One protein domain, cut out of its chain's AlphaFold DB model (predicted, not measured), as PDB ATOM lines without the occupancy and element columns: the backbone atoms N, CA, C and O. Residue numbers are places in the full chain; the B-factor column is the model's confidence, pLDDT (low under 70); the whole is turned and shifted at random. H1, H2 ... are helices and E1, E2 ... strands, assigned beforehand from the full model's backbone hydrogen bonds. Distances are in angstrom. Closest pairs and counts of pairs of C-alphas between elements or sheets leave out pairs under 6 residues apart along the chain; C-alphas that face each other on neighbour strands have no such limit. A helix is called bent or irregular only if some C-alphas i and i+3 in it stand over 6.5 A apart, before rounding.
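What this domain is: This is residues 461 to 583 of the 593 residues of the protein "RING-type E3 ubiquitin transferase" of Paramecium tetraurelia (UniProt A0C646). One long helix, H4, runs through the middle; H3 crosses it on one side, little H1 touches H3, and the strand hairpin E1 E2 sits beside H4 with E1 nearer to it. H2 with the short helices H5 and H6 makes a second group toward the other end of the longest axis, and the long link of residues 553 to 570 leads there from H4. The printed part has 123 residues with six named helices and two named strands, in the order H1 H2 H3 E1 E2 H4 H5 H6; the sheet, E1 - E2, is antiparallel and the class is mostly helix. It is compact, with a radius of gyration of the C-alphas of 14.4 A, and spans 41 by 37 by 24 A.

How they stand to each other: H1, residues 461 to 464, touches H3, residues 490 to 501, and H3 touches H1 with residues 490 to 494 alone; the closest C-alphas, of Gln 462 and Thr 490, are 5.9 A apart. H2, residues 474 to 484, is close to H3 but not clearly touching, with the C-alphas of Leu 484 and Thr 491 closest at 7.9 A. E1, residues 507 to 510, and E2, residues 522 to 525, form an antiparallel hairpin at 169 degrees, with N 508 and O 524 at 2.8 A and N 522 and O 510 at 2.9 A, within hydrogen-bond range. H4, residues 534 to 552, comes closest to E1 at the C-alphas of Leu 540 and Phe 508, 6.9 A apart. H4 touches H3 about perpendicular, at 82 degrees, with residues 544 to 548 of H4 and 492 to 496 of H3 alone; the closest C-alphas, of Ile 492 and Tyr 548, are 6.7 A apart. H2 and H4 are only just apart, at 8.2 A. H5, residues 571 to 574, and H6, residues 577 to 582, touch only at the corner by their link, with the C-alphas of Gln 573 and Ala 580 closest at 4.8 A. H6 touches H2 at a steep tilt of 55 degrees, the same way, with the C-alphas of Ala 475 and Gln 581 closest at 5.6 A. Every O i to N i+4 pair is within hydrogen-bond range in H2 and H6, against 7 of 8 in H3 and 13 of 15 in H4; H1 and H5 are too short for such a pair.

Where its parts are: H1 begins at C-alpha 461, (149.901, 124.470, 188.377). H2 is 15.4 A long, H3 14.5 A, E1 9.7 A and E2 10.0 A. H4, 27.6 A long, begins at C-alpha 534, (153.929, 132.481, 193.139). H3 and H5 are only just irregular: C-alphas 498 and 501, and C-alphas 571 and 574, are 6.6 A apart. H6 ends at C-alpha 582, (157.628, 136.568, 159.783).

The domain as a whole: The two C-alphas farthest apart, of Asn 529 and Tyr 578, are 41.2 A from each other. The printed part has no cut. The links E1 to E2 and H4 to H5 are long. The mean pLDDT of the printed part is 85.0; residues 469 to 471 and 553 to 556 are under 70.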
ATOM      1  N   ILE A 461     149.912 123.307 189.281       89.50
ATOM      2  CA  ILE A 461     149.901 124.470 188.377       89.50
ATOM      3  C   ILE A 461     148.831 124.336 187.290       89.50
ATOM      4  O   ILE A 461     148.392 125.357 186.770       89.50
ATOM      5  N   GLN A 462     148.385 123.120 186.951       85.12
ATOM      6  CA  GLN A 462     147.477 122.852 185.827       85.12
ATOM      7  C   GLN A 462     146.296 123.836 185.752       85.12
ATOM      8  O   GLN A 462     146.024 124.388 184.692       85.12
ATOM      9  N   HIS A 463     145.635 124.123 186.877       78.62
ATOM     10  CA  HIS A 463     144.473 125.025 186.931       78.62
ATOM     11  C   HIS A 463     144.808 126.517 186.759       78.62
ATOM     12  O   HIS A 463     143.914 127.340 186.601       78.62
ATOM     13  N   GLN A 464     146.087 126.875 186.808       82.06
ATOM     14  CA  GLN A 464     146.610 128.229 186.612       82.06
ATOM     15  C   GLN A 464     147.238 128.408 185.228       82.06
ATOM     16  O   GLN A 464     147.748 129.488 184.924       82.06
ATOM     17  N   MET A 465     147.223 127.360 184.398       85.12
ATOM     18  CA  MET A 465     147.802 127.391 183.064       85.12
ATOM     19  C   MET A 465     146.986 128.306 182.154       85.12
ATOM     20  O   MET A 465     145.922 127.936 181.657       85.12
ATOM     21  N   VAL A 466     147.528 129.496 181.921       85.31
ATOM     22  CA  VAL A 466     147.024 130.462 180.950       85.31
ATOM     23  C   VAL A 466     148.213 130.977 180.151       85.31
ATOM     24  O   VAL A 466     149.216 131.387 180.733       85.31
ATOM     25  N   ILE A 467     148.098 130.963 178.825       83.69
ATOM     26  CA  ILE A 467     149.062 131.540 177.895       83.69
ATOM     27  C   ILE A 467     149.065 133.050 178.137       83.69
ATOM     28  O   ILE A 467     148.072 133.729 177.855       83.69
ATOM     29  N   PRO A 468     150.153 133.612 178.675       74.88
ATOM     30  CA  PRO A 468     150.137 134.996 179.084       74.88
ATOM     31  C   PRO A 468     150.452 135.894 177.891       74.88
ATOM     32  O   PRO A 468     151.562 135.882 177.358       74.88
ATOM     33  N   TYR A 469     149.491 136.749 177.545       66.56
ATOM     34  CA  TYR A 469     149.610 137.738 176.465       66.56
ATOM     35  C   TYR A 469     150.827 138.674 176.618       66.56
ATOM     36  O   TYR A 469     151.328 139.230 175.653       66.56
ATOM     37  N   GLN A 470     151.337 138.836 177.844       64.75
ATOM     38  CA  GLN A 470     152.496 139.684 178.145       64.75
ATOM     39  C   GLN A 470     153.834 139.084 177.680       64.75
ATOM     40  O   GLN A 470     154.787 139.828 177.474       64.75
ATOM     41  N   TYR A 471     153.923 137.757 177.548       67.62
ATOM     42  CA  TYR A 471     155.179 137.057 177.234       67.62
ATOM     43  C   TYR A 471     155.161 136.379 175.867       67.62
ATOM     44  O   TYR A 471     156.212 136.002 175.361       67.62
ATOM     45  N   VAL A 472     153.980 136.241 175.269       81.19
ATOM     46  CA  VAL A 472     153.795 135.703 173.927       81.19
ATOM     47  C   VAL A 472     153.277 136.834 173.053       81.19
ATOM     48  O   VAL A 472     152.265 137.447 173.381       81.19
ATOM     49  N   ASN A 473     153.968 137.139 171.956       85.19
ATOM     50  CA  ASN A 473     153.491 138.166 171.035       85.19
ATOM     51  C   ASN A 473     152.162 137.754 170.374       85.19
ATOM     52  O   ASN A 473     151.799 136.577 170.331       85.19
ATOM     53  N   SER A 474     151.425 138.724 169.837       86.25
ATOM     54  CA  SER A 474     150.072 138.491 169.316       86.25
ATOM     55  C   SER A 474     150.012 137.478 168.164       86.25
ATOM     56  O   SER A 474     149.017 136.763 168.037       86.25
ATOM     57  N   ALA A 475     151.057 137.384 167.337       88.50
ATOM     58  CA  ALA A 475     151.117 136.424 166.238       88.50
ATOM     59  C   ALA A 475     151.312 134.995 166.765       88.50
ATOM     60  O   ALA A 475     150.586 134.083 166.375       88.50
ATOM     61  N   GLU A 476     152.239 134.817 167.702       88.81
ATOM     62  CA  GLU A 476     152.498 133.534 168.354       88.81
ATOM     63  C   GLU A 476     151.326 133.061 169.211       88.81
ATOM     64  O   GLU A 476     150.976 131.882 169.195       88.81
ATOM     65  N   TYR A 477     150.656 133.987 169.898       90.12
ATOM     66  CA  TYR A 477     149.451 133.689 170.661       90.12
ATOM     67  C   TYR A 477     148.359 133.128 169.746       90.12
ATOM     68  O   TYR A 477     147.793 132.076 170.030       90.12
ATOM     69  N   LYS A 478     148.099 133.787 168.607       89.25
ATOM     70  CA  LYS A 478     147.108 133.319 167.625       89.25
ATOM     71  C   LYS A 478     147.441 131.923 167.098       89.25
ATOM     72  O   LYS A 478     146.539 131.095 167.022       89.25
ATOM     73  N   ARG A 479     148.714 131.639 166.797       89.56
ATOM     74  CA  ARG A 479     149.156 130.305 166.348       89.56
ATOM     75  C   ARG A 479     148.949 129.237 167.407       89.56
ATOM     76  O   ARG A 479     148.426 128.179 167.094       89.56
ATOM     77  N   LEU A 480     149.311 129.522 168.656       89.69
ATOM     78  CA  LEU A 480     149.080 128.606 169.770       89.69
ATOM     79  C   LEU A 480     147.592 128.304 169.963       89.69
ATOM     80  O   LEU A 480     147.219 127.148 170.126       89.69
ATOM     81  N   ILE A 481     146.727 129.318 169.915       90.81
ATOM     82  CA  ILE A 481     145.278 129.109 170.035       90.81
ATOM     83  C   ILE A 481     144.729 128.314 168.842       90.81
ATOM     84  O   ILE A 481     143.921 127.407 169.041       90.81
ATOM     85  N   GLN A 482     145.198 128.601 167.625       91.56
ATOM     86  CA  GLN A 482     144.840 127.842 166.426       91.56
ATOM     87  C   GLN A 482     145.270 126.371 166.539       91.56
ATOM     88  O   GLN A 482     144.456 125.489 166.287       91.56
ATOM     89  N   HIS A 483     146.502 126.112 166.985       89.56
ATOM     90  CA  HIS A 483     147.052 124.773 167.243       89.56
ATOM     91  C   HIS A 483     146.235 123.979 168.264       89.56
ATOM     92  O   HIS A 483     145.979 122.778 168.129       89.56
ATOM     93  N   LEU A 484     145.792 124.657 169.323       90.50
ATOM     94  CA  LEU A 484     144.953 124.024 170.328       90.50
ATOM     95  C   LEU A 484     143.592 123.624 169.753       90.50
ATOM     96  O   LEU A 484     143.022 122.650 170.241       90.50
ATOM     97  N   GLY A 485     143.093 124.299 168.714       90.88
ATOM     98  CA  GLY A 485     141.879 123.889 168.003       90.88
ATOM     99  C   GLY A 485     140.653 123.816 168.918       90.88
ATOM    100  O   GLY A 485     139.870 122.877 168.835       90.88
ATOM    101  N   GLY A 486     140.537 124.752 169.865       90.44
ATOM    102  CA  GLY A 486     139.472 124.764 170.878       90.44
ATOM    103  C   GLY A 486     139.733 123.888 172.111       90.44
ATOM    104  O   GLY A 486     138.989 123.989 173.086       90.44
ATOM    105  N   ARG A 487     140.804 123.080 172.133       91.50
ATOM    106  CA  ARG A 487     141.235 122.360 173.343       91.50
ATOM    107  C   ARG A 487     141.658 123.348 174.440       91.50
ATOM    108  O   ARG A 487     142.205 124.412 174.139       91.50
ATOM    109  N   PRO A 488     141.465 123.003 175.726       91.69
ATOM    110  CA  PRO A 488     141.850 123.880 176.824       91.69
ATOM    111  C   PRO A 488     143.367 124.099 176.847       91.69
ATOM    112  O   PRO A 488     144.147 123.199 176.532       91.69
ATOM    113  N   GLN A 489     143.805 125.278 177.294       89.88
ATOM    114  CA  GLN A 489     145.232 125.633 177.374       89.88
ATOM    115  C   GLN A 489     146.022 124.730 178.337       89.88
ATOM    116  O   GLN A 489     147.232 124.561 178.188       89.88
ATOM    117  N   THR A 490     145.331 124.076 179.276       92.62
ATOM    118  CA  THR A 490     145.887 123.031 180.148       92.62
ATOM    119  C   THR A 490     146.471 121.852 179.368       92.62
ATOM    120  O   THR A 490     147.363 121.184 179.880       92.62
ATOM    121  N   THR A 491     146.059 121.636 178.114       91.75
ATOM    122  CA  THR A 491     146.612 120.601 177.223       91.75
ATOM    123  C   THR A 491     148.123 120.740 177.044       91.75
ATOM    124  O   THR A 491     148.829 119.736 177.042       91.75
ATOM    125  N   ILE A 492     148.638 121.976 176.978       90.94
ATOM    126  CA  ILE A 492     150.082 122.252 176.914       90.94
ATOM    127  C   ILE A 492     150.773 121.706 178.164       90.94
ATOM    128  O   ILE A 492     151.767 120.988 178.078       90.94
ATOM    129  N   PHE A 493     150.229 122.037 179.337       93.56
ATOM    130  CA  PHE A 493     150.782 121.599 180.612       93.56
ATOM    131  C   PHE A 493     150.727 120.077 180.750       93.56
ATOM    132  O   PHE A 493     151.728 119.476 181.119       93.56
ATOM    133  N   ASN A 494     149.601 119.455 180.397       92.56
ATOM    134  CA  ASN A 494     149.420 118.005 180.468       92.56
ATOM    135  C   ASN A 494     150.418 117.271 179.568       92.56
ATOM    136  O   ASN A 494     151.091 116.357 180.033       92.56
ATOM    137  N   PHE A 495     150.585 117.727 178.323       89.19
ATOM    138  CA  PHE A 495     151.567 117.162 177.400       89.19
ATOM    139  C   PHE A 495     152.987 117.236 177.970       89.19
ATOM    140  O   PHE A 495     153.707 116.237 177.977       89.19
ATOM    141  N   MET A 496     153.388 118.405 178.482       90.31
ATOM    142  CA  MET A 496     154.721 118.579 179.068       90.31
ATOM    143  C   MET A 496     154.887 117.771 180.361       90.31
ATOM    144  O   MET A 496     155.970 117.244 180.626       90.31
ATOM    145  N   MET A 497     153.817 117.636 181.147       91.00
ATOM    146  CA  MET A 497     153.798 116.849 182.374       91.00
ATOM    147  C   MET A 497     154.029 115.365 182.098       91.00
ATOM    148  O   MET A 497     154.882 114.750 182.735       91.00
ATOM    149  N   GLU A 498     153.297 114.805 181.140       85.88
ATOM    150  CA  GLU A 498     153.332 113.390 180.769       85.88
ATOM    151  C   GLU A 498     154.637 113.005 180.063       85.88
ATOM    152  O   GLU A 498     155.267 112.000 180.400       85.88
ATOM    153  N   ASN A 499     155.081 113.823 179.106       79.19
ATOM    154  CA  ASN A 499     156.186 113.451 178.225       79.19
ATOM    155  C   ASN A 499     157.566 113.843 178.763       79.19
ATOM    156  O   ASN A 499     158.545 113.191 178.407       79.19
ATOM    157  N   TYR A 500     157.660 114.849 179.643       82.38
ATOM    158  CA  TYR A 500     158.952 115.397 180.080       82.38
ATOM    159  C   TYR A 500     159.089 115.505 181.599       82.38
ATOM    160  O   TYR A 500     160.017 114.932 182.171       82.38
ATOM    161  N   ILE A 501     158.184 116.217 182.279       86.94
ATOM    162  CA  ILE A 501     158.344 116.539 183.711       86.94
ATOM    163  C   ILE A 501     158.269 115.269 184.569       86.94
ATOM    164  O   ILE A 501     159.135 115.046 185.413       86.94
ATOM    165  N   SER A 502     157.279 114.405 184.335       85.31
ATOM    166  CA  SER A 502     157.105 113.167 185.114       85.31
ATOM    167  C   SER A 502     158.187 112.129 184.816       85.31
ATOM    168  O   SER A 502     158.531 111.340 185.690       85.31
ATOM    169  N   LYS A 503     158.771 112.166 183.611       79.69
ATOM    170  CA  LYS A 503     159.892 111.302 183.207       79.69
ATOM    171  C   LYS A 503     161.258 111.828 183.671       79.69
ATOM    172  O   LYS A 503     162.268 111.161 183.481       79.69
ATOM    173  N   GLY A 504     161.300 113.011 184.287       77.06
ATOM    174  CA  GLY A 504     162.535 113.612 184.784       77.06
ATOM    175  C   GLY A 504     163.444 114.173 183.689       77.06
ATOM    176  O   GLY A 504     164.647 114.272 183.915       77.06
ATOM    177  N   TYR A 505     162.882 114.552 182.540       78.94
ATOM    178  CA  TYR A 505     163.606 115.129 181.399       78.94
ATOM    179  C   TYR A 505     163.402 116.644 181.253       78.94
ATOM    180  O   TYR A 505     163.799 117.231 180.252       78.94
ATOM    181  N   PHE A 506     162.761 117.299 182.227       83.50
ATOM    182  CA  PHE A 506     162.486 118.732 182.165       83.50
ATOM    183  C   PHE A 506     163.353 119.528 183.144       83.50
ATOM    184  O   PHE A 506     163.300 119.324 184.360       83.50
ATOM    185  N   TYR A 507     164.081 120.503 182.608       85.06
ATOM    186  CA  TYR A 507     164.904 121.441 183.363       85.06
ATOM    187  C   TYR A 507     164.414 122.854 183.101       85.06
ATOM    188  O   TYR A 507     164.243 123.245 181.953       85.06
ATOM    189  N   PHE A 508     164.170 123.621 184.161       87.62
ATOM    190  CA  PHE A 508     163.936 125.053 184.043       87.62
ATOM    191  C   PHE A 508     165.275 125.768 183.888       87.62
ATOM    192  O   PHE A 508     166.134 125.648 184.765       87.62
ATOM    193  N   GLU A 509     165.419 126.540 182.812       83.31
ATOM    194  CA  GLU A 509     166.683 127.184 182.456       83.31
ATOM    195  C   GLU A 509     166.525 128.687 182.322       83.31
ATOM    196  O   GLU A 509     165.814 129.182 181.448       83.31
ATOM    197  N   GLN A 510     167.236 129.420 183.170       83.06
ATOM    198  CA  GLN A 510     167.335 130.867 183.101       83.06
ATOM    199  C   GLN A 510     168.764 131.232 182.713       83.06
ATOM    200  O   GLN A 510     169.661 131.126 183.541       83.06
ATOM    201  N   ASN A 511     168.981 131.657 181.472       83.94
ATOM    202  CA  ASN A 511     170.277 132.111 180.966       83.94
ATOM    203  C   ASN A 511     170.068 133.243 179.943       83.94
ATOM    204  O   ASN A 511     168.931 133.635 179.679       83.94
ATOM    205  N   LYS A 512     171.152 133.806 179.395       81.44
ATOM    206  CA  LYS A 512     171.053 134.914 178.427       81.44
ATOM    207  C   LYS A 512     170.299 134.531 177.149       81.44
ATOM    208  O   LYS A 512     169.758 135.412 176.495       81.44
ATOM    209  N   ALA A 513     170.271 133.250 176.787       80.19
ATOM    210  CA  ALA A 513     169.616 132.762 175.577       80.19
ATOM    211  C   ALA A 513     168.087 132.664 175.735       80.19
ATOM    212  O   ALA A 513     167.352 132.842 174.764       80.19
ATOM    213  N   THR A 514     167.607 132.409 176.957       77.31
ATOM    214  CA  THR A 514     166.182 132.195 177.263       77.31
ATOM    215  C   THR A 514     165.535 133.333 178.054       77.31
ATOM    216  O   THR A 514     164.309 133.408 178.125       77.31
ATOM    217  N   PHE A 515     166.333 134.223 178.654       80.44
ATOM    218  CA  PHE A 515     165.861 135.371 179.427       80.44
ATOM    219  C   PHE A 515     166.714 136.615 179.173       80.44
ATOM    220  O   PHE A 515     167.937 136.550 179.073       80.44
ATOM    221  N   ASN A 516     166.059 137.774 179.152       76.00
ATOM    222  CA  ASN A 516     166.729 139.064 179.051       76.00
ATOM    223  C   ASN A 516     167.494 139.376 180.345       76.00
ATOM    224  O   ASN A 516     166.881 139.525 181.402       76.00
ATOM    225  N   ASN A 517     168.820 139.513 180.241       72.88
ATOM    226  CA  ASN A 517     169.728 139.941 181.316       72.88
ATOM    227  C   ASN A 517     169.461 139.262 182.674       72.88
ATOM    228  O   ASN A 517     169.142 139.938 183.659       72.88
ATOM    229  N   PRO A 518     169.565 137.925 182.758       75.69
ATOM    230  CA  PRO A 518     169.323 137.231 184.010       75.69
ATOM    231  C   PRO A 518     170.384 137.617 185.048       75.69
ATOM    232  O   PRO A 518     171.578 137.630 184.758       75.69
ATOM    233  N   LEU A 519     169.949 137.887 186.283       73.19
ATOM    234  CA  LEU A 519     170.850 138.175 187.412       73.19
ATOM    235  C   LEU A 519     171.749 136.984 187.770       73.19
ATOM    236  O   LEU A 519     172.831 137.160 188.318       73.19
ATOM    237  N   GLN A 520     171.266 135.776 187.493       78.44
ATOM    238  CA  GLN A 520     171.964 134.527 187.735       78.44
ATOM    239  C   GLN A 520     171.532 133.499 186.692       78.44
ATOM    240  O   GLN A 520     170.345 133.426 186.343       78.44
ATOM    241  N   GLU A 521     172.495 132.693 186.250       82.88
ATOM    242  CA  GLU A 521     172.225 131.492 185.473       82.88
ATOM    243  C   GLU A 521     171.704 130.377 186.378       82.88
ATOM    244  O   GLU A 521     172.313 130.034 187.392       82.88
ATOM    245  N   ILE A 522     170.545 129.831 186.027       80.94
ATOM    246  CA  ILE A 522     169.856 128.809 186.810       80.94
ATOM    247  C   ILE A 522     169.541 127.651 185.874       80.94
ATOM    248  O   ILE A 522     168.937 127.863 184.828       80.94
ATOM    249  N   SER A 523     169.898 126.435 186.279       85.62
ATOM    250  CA  SER A 523     169.362 125.200 185.708       85.62
ATOM    251  C   SER A 523     168.877 124.329 186.858       85.62
ATOM    252  O   SER A 523     169.634 124.015 187.778       85.62
ATOM    253  N   VAL A 524     167.579 124.035 186.873       83.44
ATOM    254  CA  VAL A 524     166.931 123.279 187.949       83.44
ATOM    255  C   VAL A 524     166.038 122.219 187.334       83.44
ATOM    256  O   VAL A 524     165.120 122.539 186.582       83.44
ATOM    257  N   LYS A 525     166.270 120.958 187.705       86.75
ATOM    258  CA  LYS A 525     165.383 119.849 187.355       86.75
ATOM    259  C   LYS A 525     164.010 120.062 187.984       86.75
ATOM    260  O   LYS A 525     163.914 120.298 189.189       86.75
ATOM    261  N   ILE A 526     162.958 119.959 187.181       90.81
ATOM    262  CA  ILE A 526     161.578 120.089 187.644       90.81
ATOM    263  C   ILE A 526     160.913 118.719 187.626       90.81
ATOM    264  O   ILE A 526     160.984 117.985 186.645       90.81
ATOM    265  N   SER A 527     160.231 118.405 188.719       91.00
ATOM    266  CA  SER A 527     159.408 117.211 188.895       91.00
ATOM    267  C   SER A 527     157.979 117.598 189.299       91.00
ATOM    268  O   SER A 527     157.756 118.730 189.742       91.00
ATOM    269  N   PRO A 528     157.002 116.673 189.234       93.81
ATOM    270  CA  PRO A 528     155.627 116.954 189.658       93.81
ATOM    271  C   PRO A 528     155.520 117.430 191.119       93.81
ATOM    272  O   PRO A 528     154.679 118.269 191.445       93.81
ATOM    273  N   ASN A 529     156.406 116.939 191.991       91.56
ATOM    274  CA  ASN A 529     156.455 117.275 193.416       91.56
ATOM    275  C   ASN A 529     157.453 118.400 193.737       91.56
ATOM    276  O   ASN A 529     157.775 118.622 194.897       91.56
ATOM    277  N   SER A 530     157.966 119.117 192.735       91.81
ATOM    278  CA  SER A 530     158.844 120.259 192.993       91.81
ATOM    279  C   SER A 530     158.054 121.417 193.625       91.81
ATOM    280  O   SER A 530     157.054 121.848 193.044       91.81
ATOM    281  N   PRO A 531     158.481 121.961 194.779       92.31
ATOM    282  CA  PRO A 531     157.832 123.108 195.414       92.31
ATOM    283  C   PRO A 531     158.156 124.416 194.687       92.31
ATOM    284  O   PRO A 531     159.313 124.716 194.389       92.31
ATOM    285  N   ILE A 532     157.157 125.250 194.411       92.69
ATOM    286  CA  ILE A 532     157.325 126.490 193.651       92.69
ATOM    287  C   ILE A 532     156.514 127.647 194.239       92.69
ATOM    288  O   ILE A 532     155.386 127.479 194.699       92.69
ATOM    289  N   CYS A 533     157.098 128.846 194.223       91.06
ATOM    290  CA  CYS A 533     156.440 130.058 194.699       91.06
ATOM    291  C   CYS A 533     155.656 130.781 193.601       91.06
ATOM    292  O   CYS A 533     155.885 130.597 192.403       91.06
ATOM    293  N   TRP A 534     154.784 131.696 194.025       86.31
ATOM    294  CA  TRP A 534     153.929 132.481 193.139       86.31
ATOM    295  C   TRP A 534     154.695 133.321 192.104       86.31
ATOM    296  O   TRP A 534     154.196 133.570 191.014       86.31
ATOM    297  N   LEU A 535     155.922 133.752 192.379       86.62
ATOM    298  CA  LEU A 535     156.699 134.485 191.374       86.62
ATOM    299  C   LEU A 535     157.334 133.530 190.358       86.62
ATOM    300  O   LEU A 535     157.278 133.765 189.150       86.62
ATOM    301  N   CYS A 536     157.892 132.423 190.838       91.19
ATOM    302  CA  CYS A 536     158.569 131.446 189.998       91.19
ATOM    303  C   CYS A 536     157.606 130.619 189.140       91.19
ATOM    304  O   CYS A 536     157.976 130.282 188.020       91.19
ATOM    305  N   HIS A 537     156.373 130.340 189.586       90.06
ATOM    306  CA  HIS A 537     155.434 129.548 188.777       90.06
ATOM    307  C   HIS A 537     155.060 130.255 187.464       90.06
ATOM    308  O   HIS A 537     154.946 129.591 186.442       90.06
ATOM    309  N   ARG A 538     154.963 131.597 187.442       87.94
ATOM    310  CA  ARG A 538     154.710 132.358 186.202       87.94
ATOM    311  C   ARG A 538     155.860 132.201 185.213       87.94
ATOM    312  O   ARG A 538     155.628 131.979 184.030       87.94
ATOM    313  N   LYS A 539     157.100 132.278 185.712       89.25
ATOM    314  CA  LYS A 539     158.298 132.027 184.898       89.25
ATOM    315  C   LYS A 539     158.302 130.598 184.358       89.25
ATOM    316  O   LYS A 539     158.602 130.399 183.186       89.25
ATOM    317  N   LEU A 540     157.937 129.627 185.194       92.19
ATOM    318  CA  LEU A 540     157.855 128.229 184.792       92.19
ATOM    319  C   LEU A 540     156.770 128.001 183.732       92.19
ATOM    320  O   LEU A 540     157.059 127.339 182.747       92.19
ATOM    321  N   ILE A 541     155.571 128.580 183.871       91.56
ATOM    322  CA  ILE A 541     154.506 128.504 182.851       91.56
ATOM    323  C   ILE A 541     155.017 129.016 181.502       91.56
ATOM    324  O   ILE A 541     154.879 128.325 180.495       91.56
ATOM    325  N   ASN A 542     155.661 130.187 181.480       88.75
ATOM    326  CA  ASN A 542     156.233 130.742 180.250       88.75
ATOM    327  C   ASN A 542     157.248 129.786 179.620       88.75
ATOM    328  O   ASN A 542     157.231 129.559 178.413       88.75
ATOM    329  N   PHE A 543     158.112 129.204 180.450       90.50
ATOM    330  CA  PHE A 543     159.145 128.284 180.000       90.50
ATOM    331  C   PHE A 543     158.569 126.941 179.511       90.50
ATOM    332  O   PHE A 543     159.049 126.387 178.527       90.50
ATOM    333  N   ILE A 544     157.494 126.447 180.135       91.56
ATOM    334  CA  ILE A 544     156.731 125.274 179.681       91.56
ATOM    335  C   ILE A 544     156.130 125.534 178.297       91.56
ATOM    336  O   ILE A 544     156.262 124.686 177.422       91.56
ATOM    337  N   ILE A 545     155.512 126.701 178.075       90.56
ATOM    338  CA  ILE A 545     154.957 127.077 176.762       90.56
ATOM    339  C   ILE A 545     156.073 127.157 175.718       90.56
ATOM    340  O   ILE A 545     155.928 126.612 174.627       90.56
ATOM    341  N   PHE A 546     157.199 127.785 176.063       88.75
ATOM    342  CA  PHE A 546     158.367 127.868 175.190       88.75
ATOM    343  C   PHE A 546     158.859 126.480 174.762       88.75
ATOM    344  O   PHE A 546     158.948 126.203 173.566       88.75
ATOM    345  N   LYS A 547     159.103 125.579 175.722       84.56
ATOM    346  CA  LYS A 547     159.559 124.212 175.432       84.56
ATOM    347  C   LYS A 547     158.509 123.396 174.678       84.56
ATOM    348  O   LYS A 547     158.874 122.643 173.783       84.56
ATOM    349  N   TYR A 548     157.223 123.581 174.973       87.19
ATOM    350  CA  TYR A 548     156.137 122.944 174.228       87.19
ATOM    351  C   TYR A 548     156.178 123.313 172.743       87.19
ATOM    352  O   TYR A 548     156.171 122.425 171.894       87.19
ATOM    353  N   VAL A 549     156.280 124.604 172.411       84.69
ATOM    354  CA  VAL A 549     156.334 125.034 171.005       84.69
ATOM    355  C   VAL A 549     157.607 124.545 170.319       84.69
ATOM    356  O   VAL A 549     157.543 124.115 169.172       84.69
ATOM    357  N   GLN A 550     158.744 124.527 171.020       80.00
ATOM    358  CA  GLN A 550     159.971 123.932 170.480       80.00
ATOM    359  C   GLN A 550     159.792 122.449 170.126       80.00
ATOM    360  O   GLN A 550     160.305 122.017 169.097       80.00
ATOM    361  N   CYS A 551     159.034 121.690 170.926       77.81
ATOM    362  CA  CYS A 551     158.704 120.299 170.606       77.81
ATOM    363  C   CYS A 551     157.827 120.199 169.352       77.81
ATOM    364  O   CYS A 551     158.066 119.341 168.515       77.81
ATOM    365  N   MET A 552     156.856 121.103 169.199       75.88
ATOM    366  CA  MET A 552     155.911 121.091 168.075       75.88
ATOM    367  C   MET A 552     156.492 121.651 166.768       75.88
ATOM    368  O   MET A 552     155.894 121.462 165.715       75.88
ATOM    369  N   LYS A 553     157.643 122.339 166.803       66.06
ATOM    370  CA  LYS A 553     158.212 123.087 165.662       66.06
ATOM    371  C   LYS A 553     158.299 122.281 164.360       66.06
ATOM    372  O   LYS A 553     158.159 122.859 163.286       66.06
ATOM    373  N   TYR A 554     158.562 120.980 164.468       58.84
ATOM    374  CA  TYR A 554     158.765 120.088 163.324       58.84
ATOM    375  C   TYR A 554     157.540 119.239 162.979       58.84
ATOM    376  O   TYR A 554     157.426 118.797 161.839       58.84
ATOM    377  N   ASP A 555     156.628 119.047 163.931       63.25
ATOM    378  CA  ASP A 555     155.403 118.269 163.733       63.25
ATOM    379  C   ASP A 555     154.263 119.143 163.185       63.25
ATOM    380  O   ASP A 555     153.349 118.653 162.528       63.25
ATOM    381  N   GLU A 556     154.337 120.456 163.417       68.25
ATOM    382  CA  GLU A 556     153.278 121.409 163.107       68.25
ATOM    383  C   GLU A 556     153.803 122.537 162.203       68.25
ATOM    384  O   GLU A 556     154.493 123.454 162.673       68.25
ATOM    385  N   PRO A 557     153.444 122.540 160.903       73.44
ATOM    386  CA  PRO A 557     153.936 123.520 159.930       73.44
ATOM    387  C   PRO A 557     153.712 124.983 160.335       73.44
ATOM    388  O   PRO A 557     154.485 125.862 159.957       73.44
ATOM    389  N   ILE A 558     152.683 125.259 161.142       75.19
ATOM    390  CA  ILE A 558     152.368 126.600 161.661       75.19
ATOM    391  C   ILE A 558     153.489 127.200 162.527       75.19
ATOM    392  O   ILE A 558     153.597 128.428 162.622       75.19
ATOM    393  N   PHE A 559     154.340 126.365 163.129       77.00
ATOM    394  CA  PHE A 559     155.496 126.786 163.921       77.00
ATOM    395  C   PHE A 559     156.812 126.761 163.124       77.00
ATOM    396  O   PHE A 559     157.815 127.307 163.590       77.00
ATOM    397  N   MET A 560     156.813 126.211 161.906       79.75
ATOM    398  CA  MET A 560     157.998 126.078 161.057       79.75
ATOM    399  C   MET A 560     158.319 127.395 160.333       79.75
ATOM    400  O   MET A 560     157.951 127.618 159.181       79.75
ATOM    401  N   ARG A 561     159.000 128.304 161.035       84.81
ATOM    402  CA  ARG A 561     159.476 129.594 160.507       84.81
ATOM    403  C   ARG A 561     160.932 129.829 160.881       84.81
ATOM    404  O   ARG A 561     161.447 129.209 161.811       84.81
ATOM    405  N   GLU A 562     161.578 130.740 160.158       87.12
ATOM    406  CA  GLU A 562     162.941 131.168 160.468       87.12
ATOM    407  C   GLU A 562     163.018 131.753 161.878       87.12
ATOM    408  O   GLU A 562     162.177 132.565 162.278       87.12
ATOM    409  N   ASP A 563     164.041 131.349 162.625       88.31
ATOM    410  CA  ASP A 563     164.263 131.819 163.985       88.31
ATOM    411  C   ASP A 563     164.716 133.281 163.983       88.31
ATOM    412  O   ASP A 563     165.586 133.697 163.214       88.31
ATOM    413  N   CYS A 564     164.121 134.083 164.863       92.06
ATOM    414  CA  CYS A 564     164.635 135.413 165.137       92.06
ATOM    415  C   CYS A 564     166.009 135.291 165.808       92.06
ATOM    416  O   CYS A 564     166.141 134.586 166.803       92.06
ATOM    417  N   TYR A 565     167.011 136.051 165.357       89.25
ATOM    418  CA  TYR A 565     168.336 136.066 165.999       89.25
ATOM    419  C   TYR A 565     168.294 136.403 167.498       89.25
ATOM    420  O   TYR A 565     169.101 135.898 168.277       89.25
ATOM    421  N   TYR A 566     167.337 137.237 167.907       89.12
ATOM    422  CA  TYR A 566     167.121 137.606 169.307       89.12
ATOM    423  C   TYR A 566     166.115 136.691 170.026       89.12
ATOM    424  O   TYR A 566     165.869 136.876 171.213       89.12
ATOM    425  N   GLY A 567     165.523 135.725 169.320       90.12
ATOM    426  CA  GLY A 567     164.626 134.706 169.858       90.12
ATOM    427  C   GLY A 567     163.530 135.237 170.778       90.12
ATOM    428  O   GLY A 567     162.933 136.288 170.524       90.12
ATOM    429  N   ILE A 568     163.298 134.522 171.879       86.75
ATOM    430  CA  ILE A 568     162.327 134.882 172.925       86.75
ATOM    431  C   ILE A 568     162.604 136.260 173.546       86.75
ATOM    432  O   ILE A 568     161.687 136.937 174.009       86.75
ATOM    433  N   ASN A 569     163.852 136.720 173.481       87.56
ATOM    434  CA  ASN A 569     164.318 137.992 174.019       87.56
ATOM    435  C   ASN A 569     164.150 139.174 173.050       87.56
ATOM    436  O   ASN A 569     164.416 140.319 173.423       87.56
ATOM    437  N   CYS A 570     163.677 138.932 171.822       89.94
ATOM    438  CA  CYS A 570     163.500 139.964 170.808       89.94
ATOM    439  C   CYS A 570     162.565 141.081 171.294       89.94
ATOM    440  O   CYS A 570     161.373 140.854 171.494       89.94
ATOM    441  N   LYS A 571     163.073 142.314 171.417       88.50
ATOM    442  CA  LYS A 571     162.268 143.489 171.809       88.50
ATOM    443  C   LYS A 571     161.252 143.897 170.728       88.50
ATOM    444  O   LYS A 571     160.191 144.436 171.027       88.50
ATOM    445  N   VAL A 572     161.563 143.606 169.462       88.81
ATOM    446  CA  VAL A 572     160.778 144.028 168.288       88.81
ATOM    447  C   VAL A 572     159.500 143.200 168.112       88.81
ATOM    448  O   VAL A 572     158.533 143.684 167.522       88.81
ATOM    449  N   GLN A 573     159.459 141.979 168.658       87.06
ATOM    450  CA  GLN A 573     158.346 141.041 168.472       87.06
ATOM    451  C   GLN A 573     156.995 141.564 168.989       87.06
ATOM    452  O   GLN A 573     155.953 141.155 168.495       87.06
ATOM    453  N   GLN A 574     157.000 142.476 169.966       84.06
ATOM    454  CA  GLN A 574     155.773 143.056 170.525       84.06
ATOM    455  C   GLN A 574     155.313 144.313 169.773       84.06
ATOM    456  O   GLN A 574     154.130 144.637 169.771       84.06
ATOM    457  N   GLN A 575     156.241 145.025 169.127       84.75
ATOM    458  CA  GLN A 575     155.974 146.331 168.516       84.75
ATOM    459  C   GLN A 575     155.684 146.234 167.015       84.75
ATOM    460  O   GLN A 575     154.885 147.005 166.488       84.75
ATOM    461  N   LYS A 576     156.328 145.299 166.304       87.25
ATOM    462  CA  LYS A 576     156.199 145.164 164.847       87.25
ATOM    463  C   LYS A 576     155.486 143.866 164.492       87.25
ATOM    464  O   LYS A 576     156.111 142.813 164.383       87.25
ATOM    465  N   GLN A 577     154.182 143.961 164.234       86.38
ATOM    466  CA  GLN A 577     153.345 142.805 163.899       86.38
ATOM    467  C   GLN A 577     153.886 142.005 162.702       86.38
ATOM    468  O   GLN A 577     153.921 140.780 162.759       86.38
ATOM    469  N   TYR A 578     154.378 142.676 161.657       87.94
ATOM    470  CA  TYR A 578     154.996 142.003 160.509       87.94
ATOM    471  C   TYR A 578     156.227 141.166 160.906       87.94
ATOM    472  O   TYR A 578     156.387 140.039 160.445       87.94
ATOM    473  N   HIS A 579     157.072 141.668 161.814       89.81
ATOM    474  CA  HIS A 579     158.234 140.925 162.314       89.81
ATOM    475  C   HIS A 579     157.809 139.681 163.110       89.81
ATOM    476  O   HIS A 579     158.345 138.600 162.879       89.81
ATOM    477  N   ALA A 580     156.819 139.825 163.996       89.50
ATOM    478  CA  ALA A 580     156.230 138.730 164.775       89.50
ATOM    479  C   ALA A 580     155.549 137.658 163.904       89.50
ATOM    480  O   ALA A 580     155.539 136.465 164.213       89.50
ATOM    481  N   GLN A 581     154.966 138.079 162.780       89.12
ATOM    482  CA  GLN A 581     154.399 137.165 161.797       89.12
ATOM    483  C   GLN A 581     155.498 136.425 161.029       89.12
ATOM    484  O   GLN A 581     155.402 135.207 160.878       89.12
ATOM    485  N   LYS A 582     156.552 137.128 160.605       89.06
ATOM    486  CA  LYS A 582     157.628 136.568 159.783       89.06
ATOM    487  C   LYS A 582     158.533 135.587 160.538       89.06
ATOM    488  O   LYS A 582     158.750 134.488 160.041       89.06
ATOM    489  N   TYR A 583     159.014 135.947 161.728       90.38
ATOM    490  CA  TYR A 583     160.030 135.173 162.458       90.38
ATOM    491  C   TYR A 583     159.457 134.405 163.648       90.38
ATOM    492  O   TYR A 583     158.532 134.882 164.303       90.38
TER     493      TYR A 583